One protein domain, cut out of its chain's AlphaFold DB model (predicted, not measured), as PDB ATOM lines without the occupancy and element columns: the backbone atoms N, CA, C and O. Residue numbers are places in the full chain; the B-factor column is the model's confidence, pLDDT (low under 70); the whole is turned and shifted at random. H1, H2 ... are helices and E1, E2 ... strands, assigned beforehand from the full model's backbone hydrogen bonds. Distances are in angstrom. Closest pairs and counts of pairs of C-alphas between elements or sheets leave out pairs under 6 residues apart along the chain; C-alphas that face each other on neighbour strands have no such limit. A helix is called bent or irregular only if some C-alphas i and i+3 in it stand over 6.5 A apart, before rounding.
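Overview. This is residues 11 to 69 of the 776 residues of an uncharacterized protein of Oxytricha trifallax (UniProt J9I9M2). One long helix, H2, makes most of the length and sticks out as an arm, its residues 50 to 58 and 60 to 65 standing free. At its other end is a small loose head, where the short helix H1 packs crosswise on residues 39 to 46 of H2 and a two-strand hairpin, E1 and E2, extends the long axis beyond H1. The printed part has 59 residues, with two named helices and two named strands in the order H1, E1, E2, H2; the strands form one antiparallel sheet of order E1 - E2, and the class is mixed, helices and strands. The whole is extended, with a radius of gyration of the C-alphas of 17.0 A, and its outline is a rod spanning 55 by 24 by 14 A.

Arrangement. H1, residues 12 to 18, touches H2, residues 39 to 65, and H2 meets it with residues 39 to 46 alone. The closest C-alphas of the two helices are those of Leu 16 and Gly 42, 5.0 A apart. Their lines are about perpendicular, at 82 degrees. E1, residues 24 to 30, and E2, residues 33 to 36, are antiparallel neighbours and form a hairpin, with 139 degrees between their N-to-C directions. The C-alphas of Pro 25 and Lys 35 face each other at 4.2 A. Across this pair, N 26 and O 34 are within hydrogen-bond range at 2.9 A, and so are N 36 and O 24 at 2.8 A. H1 and E2 are apart, and E1 and H2 are apart. In H2 every O i to N i+4 pair is within hydrogen-bond range; in H1 it is 2 of 3.

Along the chain. H1 begins at C-alpha 12, at (39.548, -30.429, -30.427), and runs to Glu 18, 9.8 A from first to last C-alpha. E1 goes from Lys 24, at (36.935, -49.245, -22.053), to Tyr 30, 12.0 A from first to last C-alpha. E2 goes from Ser 33 to Phe 36, 7.1 A from first to last C-alpha. H2 goes from Thr 39 to Leu 65, 38.6 A from first to last C-alpha, and ends with C-alpha 65 at (62.413, -44.990, -55.157). Neither helix is bent.

Size, cuts and confidence. The two C-alphas farthest apart are those of Lys 31 and Thr 69, at 54.8 A. The C-alphas of the first and last printed residues, Thr 11 and Thr 69, are 46.3 A apart. The printed part has no cut. The links H1 to E1, E1 to E2 and E2 to H2 are tight, and no link is long. The mean pLDDT of the printed part is 90.7, and no printed residue is under 70.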
ATOM      1  N   THR A  11      36.302 -27.907 -29.458       81.38
ATOM      2  CA  THR A  11      35.954 -29.042 -30.338       81.38
ATOM      3  C   THR A  11      37.090 -30.056 -30.474       81.38
ATOM      4  O   THR A  11      36.845 -31.258 -30.433       81.38
ATOM      5  N   CYS A  12      38.343 -29.592 -30.491       82.50
ATOM      6  CA  CYS A  12      39.548 -30.429 -30.427       82.50
ATOM      7  C   CYS A  12      39.522 -31.474 -29.282       82.50
ATOM      8  O   CYS A  12      39.887 -32.626 -29.498       82.50
ATOM      9  N   LYS A  13      39.015 -31.131 -28.084       86.94
ATOM     10  CA  LYS A  13      38.917 -32.075 -26.946       86.94
ATOM     11  C   LYS A  13      37.794 -33.112 -27.092       86.94
ATOM     12  O   LYS A  13      37.760 -34.058 -26.306       86.94
ATOM     13  N   GLN A  14      36.876 -32.934 -28.042       86.00
ATOM     14  CA  GLN A  14      35.880 -33.948 -28.407       86.00
ATOM     15  C   GLN A  14      36.456 -34.876 -29.482       86.00
ATOM     16  O   GLN A  14      36.509 -36.078 -29.244       86.00
ATOM     17  N   LEU A  15      37.041 -34.313 -30.547       87.75
ATOM     18  CA  LEU A  15      37.733 -35.072 -31.599       87.75
ATOM     19  C   LEU A  15      38.829 -35.994 -31.034       87.75
ATOM     20  O   LEU A  15      38.849 -37.182 -31.335       87.75
ATOM     21  N   LEU A  16      39.689 -35.494 -30.134       90.81
ATOM     22  CA  LEU A  16      40.710 -36.328 -29.483       90.81
ATOM     23  C   LEU A  16      40.103 -37.500 -28.698       90.81
ATOM     24  O   LEU A  16      40.648 -38.593 -28.730       90.81
ATOM     25  N   ARG A  17      38.964 -37.308 -28.019       90.25
ATOM     26  CA  ARG A  17      38.274 -38.413 -27.329       90.25
ATOM     27  C   ARG A  17      37.673 -39.408 -28.308       90.25
ATOM     28  O   ARG A  17      37.624 -40.593 -28.006       90.25
ATOM     29  N   GLU A  18      37.192 -38.945 -29.454       88.81
ATOM     30  CA  GLU A  18      36.603 -39.808 -30.474       88.81
ATOM     31  C   GLU A  18      37.635 -40.795 -31.049       88.81
ATOM     32  O   GLU A  18      37.262 -41.944 -31.275       88.81
ATOM     33  N   VAL A  19      38.913 -40.407 -31.113       89.81
ATOM     34  CA  VAL A  19      40.064 -41.229 -31.554       89.81
ATOM     35  C   VAL A  19      40.610 -42.189 -30.467       89.81
ATOM     36  O   VAL A  19      41.519 -42.964 -30.740       89.81
ATOM     37  N   ASP A  20      40.068 -42.208 -29.240       93.19
ATOM     38  CA  ASP A  20      40.534 -43.117 -28.171       93.19
ATOM     39  C   ASP A  20      40.195 -44.597 -28.465       93.19
ATOM     40  O   ASP A  20      39.082 -45.070 -28.197       93.19
ATOM     41  N   ILE A  21      41.177 -45.334 -29.002       89.69
ATOM     42  CA  ILE A  21      41.089 -46.769 -29.326       89.69
ATOM     43  C   ILE A  21      40.997 -47.605 -28.037       89.69
ATOM     44  O   ILE A  21      40.301 -48.622 -27.997       89.69
ATOM     45  N   TYR A  22      41.633 -47.145 -26.956       91.00
ATOM     46  CA  TYR A  22      41.719 -47.836 -25.665       91.00
ATOM     47  C   TYR A  22      40.484 -47.618 -24.765       91.00
ATOM     48  O   TYR A  22      40.450 -48.072 -23.616       91.00
ATOM     49  N   ALA A  23      39.448 -46.944 -25.274       91.25
ATOM     50  CA  ALA A  23      38.237 -46.600 -24.541       91.25
ATOM     51  C   ALA A  23      37.464 -47.837 -24.035       91.25
ATOM     52  O   ALA A  23      36.777 -48.532 -24.793       91.25
ATOM     53  N   LYS A  24      37.540 -48.079 -22.719       90.88
ATOM     54  CA  LYS A  24      36.935 -49.245 -22.053       90.88
ATOM     55  C   LYS A  24      35.399 -49.229 -22.166       90.88
ATOM     56  O   LYS A  24      34.794 -48.179 -21.930       90.88
ATOM     57  N   PRO A  25      34.744 -50.359 -22.497       88.44
ATOM     58  CA  PRO A  25      33.285 -50.454 -22.508       88.44
ATOM     59  C   PRO A  25      32.714 -50.364 -21.087       88.44
ATOM     60  O   PRO A  25      33.333 -50.831 -20.130       88.44
ATOM     61  N   VAL A  26      31.517 -49.792 -20.952       86.75
ATOM     62  CA  VAL A  26      30.793 -49.662 -19.678       86.75
ATOM     63  C   VAL A  26      29.463 -50.409 -19.790       86.75
ATOM     64  O   VAL A  26      28.747 -50.254 -20.774       86.75
ATOM     65  N   GLN A  27      29.121 -51.233 -18.793       82.38
ATOM     66  CA  GLN A  27      27.913 -52.081 -18.833       82.38
ATOM     67  C   GLN A  27      26.595 -51.282 -18.814       82.38
ATOM     68  O   GLN A  27      25.580 -51.752 -19.324       82.38
ATOM     69  N   LEU A  28      26.618 -50.077 -18.242       78.81
ATOM     70  CA  LEU A  28      25.539 -49.095 -18.291       78.81
ATOM     71  C   LEU A  28      26.059 -47.839 -18.983       78.81
ATOM     72  O   LEU A  28      27.189 -47.414 -18.737       78.81
ATOM     73  N   THR A  29      25.224 -47.210 -19.806       80.38
ATOM     74  CA  THR A  29      25.574 -45.944 -20.451       80.38
ATOM     75  C   THR A  29      25.822 -44.848 -19.419       80.38
ATOM     76  O   THR A  29      25.000 -44.621 -18.530       80.38
ATOM     77  N   TYR A  30      26.939 -44.138 -19.567       79.56
ATOM     78  CA  TYR A  30      27.303 -42.986 -18.743       79.56
ATOM     79  C   TYR A  30      27.335 -41.733 -19.616       79.56
ATOM     80  O   TYR A  30      28.074 -41.673 -20.604       79.56
ATOM     81  N   LYS A  31      26.520 -40.729 -19.276       80.31
ATOM     82  CA  LYS A  31      26.313 -39.502 -20.067       80.31
ATOM     83  C   LYS A  31      25.958 -39.815 -21.529       80.31
ATOM     84  O   LYS A  31      26.473 -39.188 -22.452       80.31
ATOM     85  N   GLY A  32      25.125 -40.841 -21.724       77.81
ATOM     86  CA  GLY A  32      24.716 -41.373 -23.032       77.81
ATOM     87  C   GLY A  32      25.782 -42.158 -23.820       77.81
ATOM     88  O   GLY A  32      25.484 -42.613 -24.921       77.81
ATOM     89  N   SER A  33      26.999 -42.341 -23.288       80.31
ATOM     90  CA  SER A  33      28.085 -43.098 -23.939       80.31
ATOM     91  C   SER A  33      28.227 -44.538 -23.423       80.31
ATOM     92  O   SER A  33      28.081 -44.791 -22.229       80.31
ATOM     93  N   GLU A  34      28.524 -45.477 -24.330       84.81
ATOM     94  CA  GLU A  34      28.720 -46.921 -24.058       84.81
ATOM     95  C   GLU A  34      30.195 -47.296 -23.781       84.81
ATOM     96  O   GLU A  34      30.485 -48.365 -23.243       84.81
ATOM     97  N   LYS A  35      31.142 -46.420 -24.142       90.00
ATOM     98  CA  LYS A  35      32.582 -46.546 -23.855       90.00
ATOM     99  C   LYS A  35      33.065 -45.307 -23.103       90.00
ATOM    100  O   LYS A  35      32.745 -44.186 -23.501       90.00
ATOM    101  N   PHE A  36      33.906 -45.487 -22.088       91.00
ATOM    102  CA  PHE A  36      34.592 -44.381 -21.421       91.00
ATOM    103  C   PHE A  36      35.764 -43.888 -22.286       91.00
ATOM    104  O   PHE A  36      36.882 -44.393 -22.189       91.00
ATOM    105  N   LYS A  37      35.489 -42.912 -23.162       91.44
ATOM    106  CA  LYS A  37      36.482 -42.243 -24.021       91.44
ATOM    107  C   LYS A  37      37.228 -41.141 -23.254       91.44
ATOM    108  O   LYS A  37      36.622 -40.183 -22.763       91.44
ATOM    109  N   SER A  38      38.548 -41.266 -23.165       92.62
ATOM    110  CA  SER A  38      39.451 -40.389 -22.417       92.62
ATOM    111  C   SER A  38      40.216 -39.430 -23.342       92.62
ATOM    112  O   SER A  38      40.452 -39.715 -24.511       92.62
ATOM    113  N   THR A  39      40.620 -38.259 -22.838       92.38
ATOM    114  CA  THR A  39      41.514 -37.361 -23.602       92.38
ATOM    115  C   THR A  39      42.945 -37.890 -23.679       92.38
ATOM    116  O   THR A  39      43.649 -37.547 -24.617       92.38
ATOM    117  N   PHE A  40      43.377 -38.690 -22.700       94.00
ATOM    118  CA  PHE A  40      44.737 -39.225 -22.641       94.00
ATOM    119  C   PHE A  40      44.923 -40.389 -23.621       94.00
ATOM    120  O   PHE A  40      45.788 -40.312 -24.485       94.00
ATOM    121  N   GLY A  41      44.046 -41.400 -23.565       91.44
ATOM    122  CA  GLY A  41      44.029 -42.509 -24.522       91.44
ATOM    123  C   GLY A  41      43.893 -42.020 -25.963       91.44
ATOM    124  O   GLY A  41      44.647 -42.457 -26.817       91.44
ATOM    125  N   GLY A  42      43.059 -41.002 -26.206       93.06
ATOM    126  CA  GLY A  42      42.960 -40.323 -27.501       93.06
ATOM    127  C   GLY A  42      44.270 -39.730 -28.039       93.06
ATOM    128  O   GLY A  42      44.564 -39.867 -29.224       93.06
ATOM    129  N   VAL A  43      45.086 -39.108 -27.178       93.81
ATOM    130  CA  VAL A  43      46.416 -38.591 -27.560       93.81
ATOM    131  C   VAL A  43      47.404 -39.734 -27.813       93.81
ATOM    132  O   VAL A  43      48.144 -39.680 -28.791       93.81
ATOM    133  N   VAL A  44      47.384 -40.792 -26.993       95.19
ATOM    134  CA  VAL A  44      48.242 -41.974 -27.190       95.19
ATOM    135  C   VAL A  44      47.879 -42.708 -28.487       95.19
ATOM    136  O   VAL A  44      48.762 -42.998 -29.289       95.19
ATOM    137  N   SER A  45      46.590 -42.945 -28.748       92.94
ATOM    138  CA  SER A  45      46.098 -43.533 -29.999       92.94
ATOM    139  C   SER A  45      46.482 -42.691 -31.216       92.94
ATOM    140  O   SER A  45      46.938 -43.252 -32.209       92.94
ATOM    141  N   LEU A  46      46.371 -41.359 -31.140       92.88
ATOM    142  CA  LEU A  46      46.823 -40.470 -32.213       92.88
ATOM    143  C   LEU A  46      48.340 -40.577 -32.448       92.88
ATOM    144  O   LEU A  46      48.763 -40.633 -33.599       92.88
ATOM    145  N   GLY A  47      49.149 -40.653 -31.387       95.69
ATOM    146  CA  GLY A  47      50.599 -40.853 -31.490       95.69
ATOM    147  C   GLY A  47      50.972 -42.180 -32.159       95.69
ATOM    148  O   GLY A  47      51.806 -42.198 -33.060       95.69
ATOM    149  N   VAL A  48      50.300 -43.275 -31.788       92.38
ATOM    150  CA  VAL A  48      50.487 -44.599 -32.409       92.38
ATOM    151  C   VAL A  48      50.080 -44.585 -33.888       92.38
ATOM    152  O   VAL A  48      50.826 -45.078 -34.730       92.38
ATOM    153  N   VAL A  49      48.941 -43.972 -34.232       90.69
ATOM    154  CA  VAL A  49      48.498 -43.830 -35.632       90.69
ATOM    155  C   VAL A  49      49.479 -42.980 -36.446       90.69
ATOM    156  O   VAL A  49      49.811 -43.358 -37.566       90.69
ATOM    157  N   MET A  50      49.997 -41.881 -35.890       94.06
ATOM    158  CA  MET A  50      51.019 -41.055 -36.549       94.06
ATOM    159  C   MET A  50      52.337 -41.813 -36.754       94.06
ATOM    160  O   MET A  50      52.939 -41.689 -37.818       94.06
ATOM    161  N   PHE A  51      52.765 -42.634 -35.789       94.88
ATOM    162  CA  PHE A  51      53.951 -43.481 -35.932       94.88
ATOM    163  C   PHE A  51      53.789 -44.498 -37.072       94.88
ATOM    164  O   PHE A  51      54.615 -44.525 -37.984       94.88
ATOM    165  N   PHE A  52      52.692 -45.266 -37.091       91.50
ATOM    166  CA  PHE A  52      52.414 -46.204 -38.187       91.50
ATOM    167  C   PHE A  52      52.265 -45.498 -39.539       91.50
ATOM    168  O   PHE A  52      52.786 -45.990 -40.536       91.50
ATOM    169  N   MET A  53      51.624 -44.326 -39.585       92.38
ATOM    170  CA  MET A  53      51.524 -43.529 -40.811       92.38
ATOM    171  C   MET A  53      52.902 -43.042 -41.286       92.38
ATOM    172  O   MET A  53      53.167 -43.057 -42.483       92.38
ATOM    173  N   SER A  54      53.807 -42.667 -40.376       96.25
ATOM    174  CA  SER A  54      55.175 -42.271 -40.730       96.25
ATOM    175  C   SER A  54      55.997 -43.444 -41.265       96.25
ATOM    176  O   SER A  54      56.727 -43.270 -42.239       96.25
ATOM    177  N   VAL A  55      55.861 -44.641 -40.680       95.31
ATOM    178  CA  VAL A  55      56.505 -45.866 -41.192       95.31
ATOM    179  C   VAL A  55      55.926 -46.256 -42.557       95.31
ATOM    180  O   VAL A  55      56.678 -46.613 -43.460       95.31
ATOM    181  N   PHE A  56      54.610 -46.121 -42.746       94.88
ATOM    182  CA  PHE A  56      53.947 -46.363 -44.030       94.88
ATOM    183  C   PHE A  56      54.406 -45.383 -45.113       94.88
ATOM    184  O   PHE A  56      54.765 -45.821 -46.199       94.88
ATOM    185  N   ILE A  57      54.468 -44.080 -44.822       96.38
ATOM    186  CA  ILE A  57      54.984 -43.068 -45.757       96.38
ATOM    187  C   ILE A  57      56.457 -43.340 -46.090       96.38
ATOM    188  O   ILE A  57      56.826 -43.289 -47.262       96.38
ATOM    189  N   TYR A  58      57.282 -43.698 -45.100       96.88
ATOM    190  CA  TYR A  58      58.678 -44.082 -45.325       96.88
ATOM    191  C   TYR A  58      58.794 -45.296 -46.260       96.88
ATOM    192  O   TYR A  58      59.491 -45.228 -47.269       96.88
ATOM    193  N   LYS A  59      58.056 -46.383 -45.991       96.44
ATOM    194  CA  LYS A  59      58.068 -47.593 -46.830       96.44
ATOM    195  C   LYS A  59      57.398 -47.412 -48.198       96.44
ATOM    196  O   LYS A  59      57.802 -48.085 -49.140       96.44
ATOM    197  N   LEU A  60      56.433 -46.501 -48.345       95.88
ATOM    198  CA  LEU A  60      55.909 -46.090 -49.654       95.88
ATOM    199  C   LEU A  60      56.946 -45.292 -50.452       95.88
ATOM    200  O   LEU A  60      57.094 -45.523 -51.646       95.88
ATOM    201  N   ASN A  61      57.676 -44.376 -49.815       96.69
ATOM    202  CA  ASN A  61      58.759 -43.640 -50.467       96.69
ATOM    203  C   ASN A  61      59.873 -44.594 -50.932       96.69
ATOM    204  O   ASN A  61      60.359 -44.479 -52.050       96.69
ATOM    205  N   ASP A  62      60.210 -45.586 -50.109       95.44
ATOM    206  CA  ASP A  62      61.187 -46.633 -50.419       95.44
ATOM    207  C   ASP A  62      60.745 -47.549 -51.585       95.44
ATOM    208  O   ASP A  62      61.546 -47.884 -52.457       95.44
ATOM    209  N   LEU A  63      59.444 -47.871 -51.654       95.88
ATOM    210  CA  LEU A  63      58.779 -48.529 -52.790       95.88
ATOM    211  C   LEU A  63      58.855 -47.686 -54.078       95.88
ATOM    212  O   LEU A  63      59.197 -48.213 -55.133       95.88
ATOM    213  N   PHE A  64      58.554 -46.383 -54.011       95.38
ATOM    214  CA  PHE A  64      58.587 -45.503 -55.187       95.38
ATOM    215  C   PHE A  64      60.008 -45.239 -55.701       95.38
ATOM    216  O   PHE A  64      60.205 -45.183 -56.913       95.38
ATOM    217  N   LEU A  65      60.994 -45.124 -54.805       95.00
ATOM    218  CA  LEU A  65      62.413 -44.990 -55.157       95.00
ATOM    219  C   LEU A  65      63.068 -46.324 -55.559       95.00
ATOM    220  O   LEU A  65      64.161 -46.318 -56.117       95.00
ATOM    221  N   ARG A  66      62.411 -47.464 -55.293       95.25
ATOM    222  CA  ARG A  66      62.890 -48.831 -55.576       95.25
ATOM    223  C   ARG A  66      64.243 -49.186 -54.936       95.25
ATOM    224  O   ARG A  66      64.920 -50.092 -55.419       95.25
ATOM    225  N   ASN A  67      64.630 -48.534 -53.834       94.12
ATOM    226  CA  ASN A  67      65.940 -48.756 -53.197       94.12
ATOM    227  C   ASN A  67      66.135 -50.221 -52.760       94.12
ATOM    228  O   ASN A  67      67.244 -50.749 -52.810       94.12
ATOM    229  N   GLN A  68      65.055 -50.886 -52.333       93.50
ATOM    230  CA  GLN A  68      65.063 -52.293 -51.935       93.50
ATOM    231  C   GLN A  68      64.774 -53.200 -53.141       93.50
ATOM    232  O   GLN A  68      63.664 -53.704 -53.323       93.50
ATOM    233  N   THR A  69      65.793 -53.421 -53.972       94.94
ATOM    234  CA  THR A  69      65.812 -54.529 -54.939       94.94
ATOM    235  C   THR A  69      66.426 -55.768 -54.296       94.94
ATOM    236  O   THR A  69      67.480 -55.705 -53.667       94.94
TER     237      THR A  69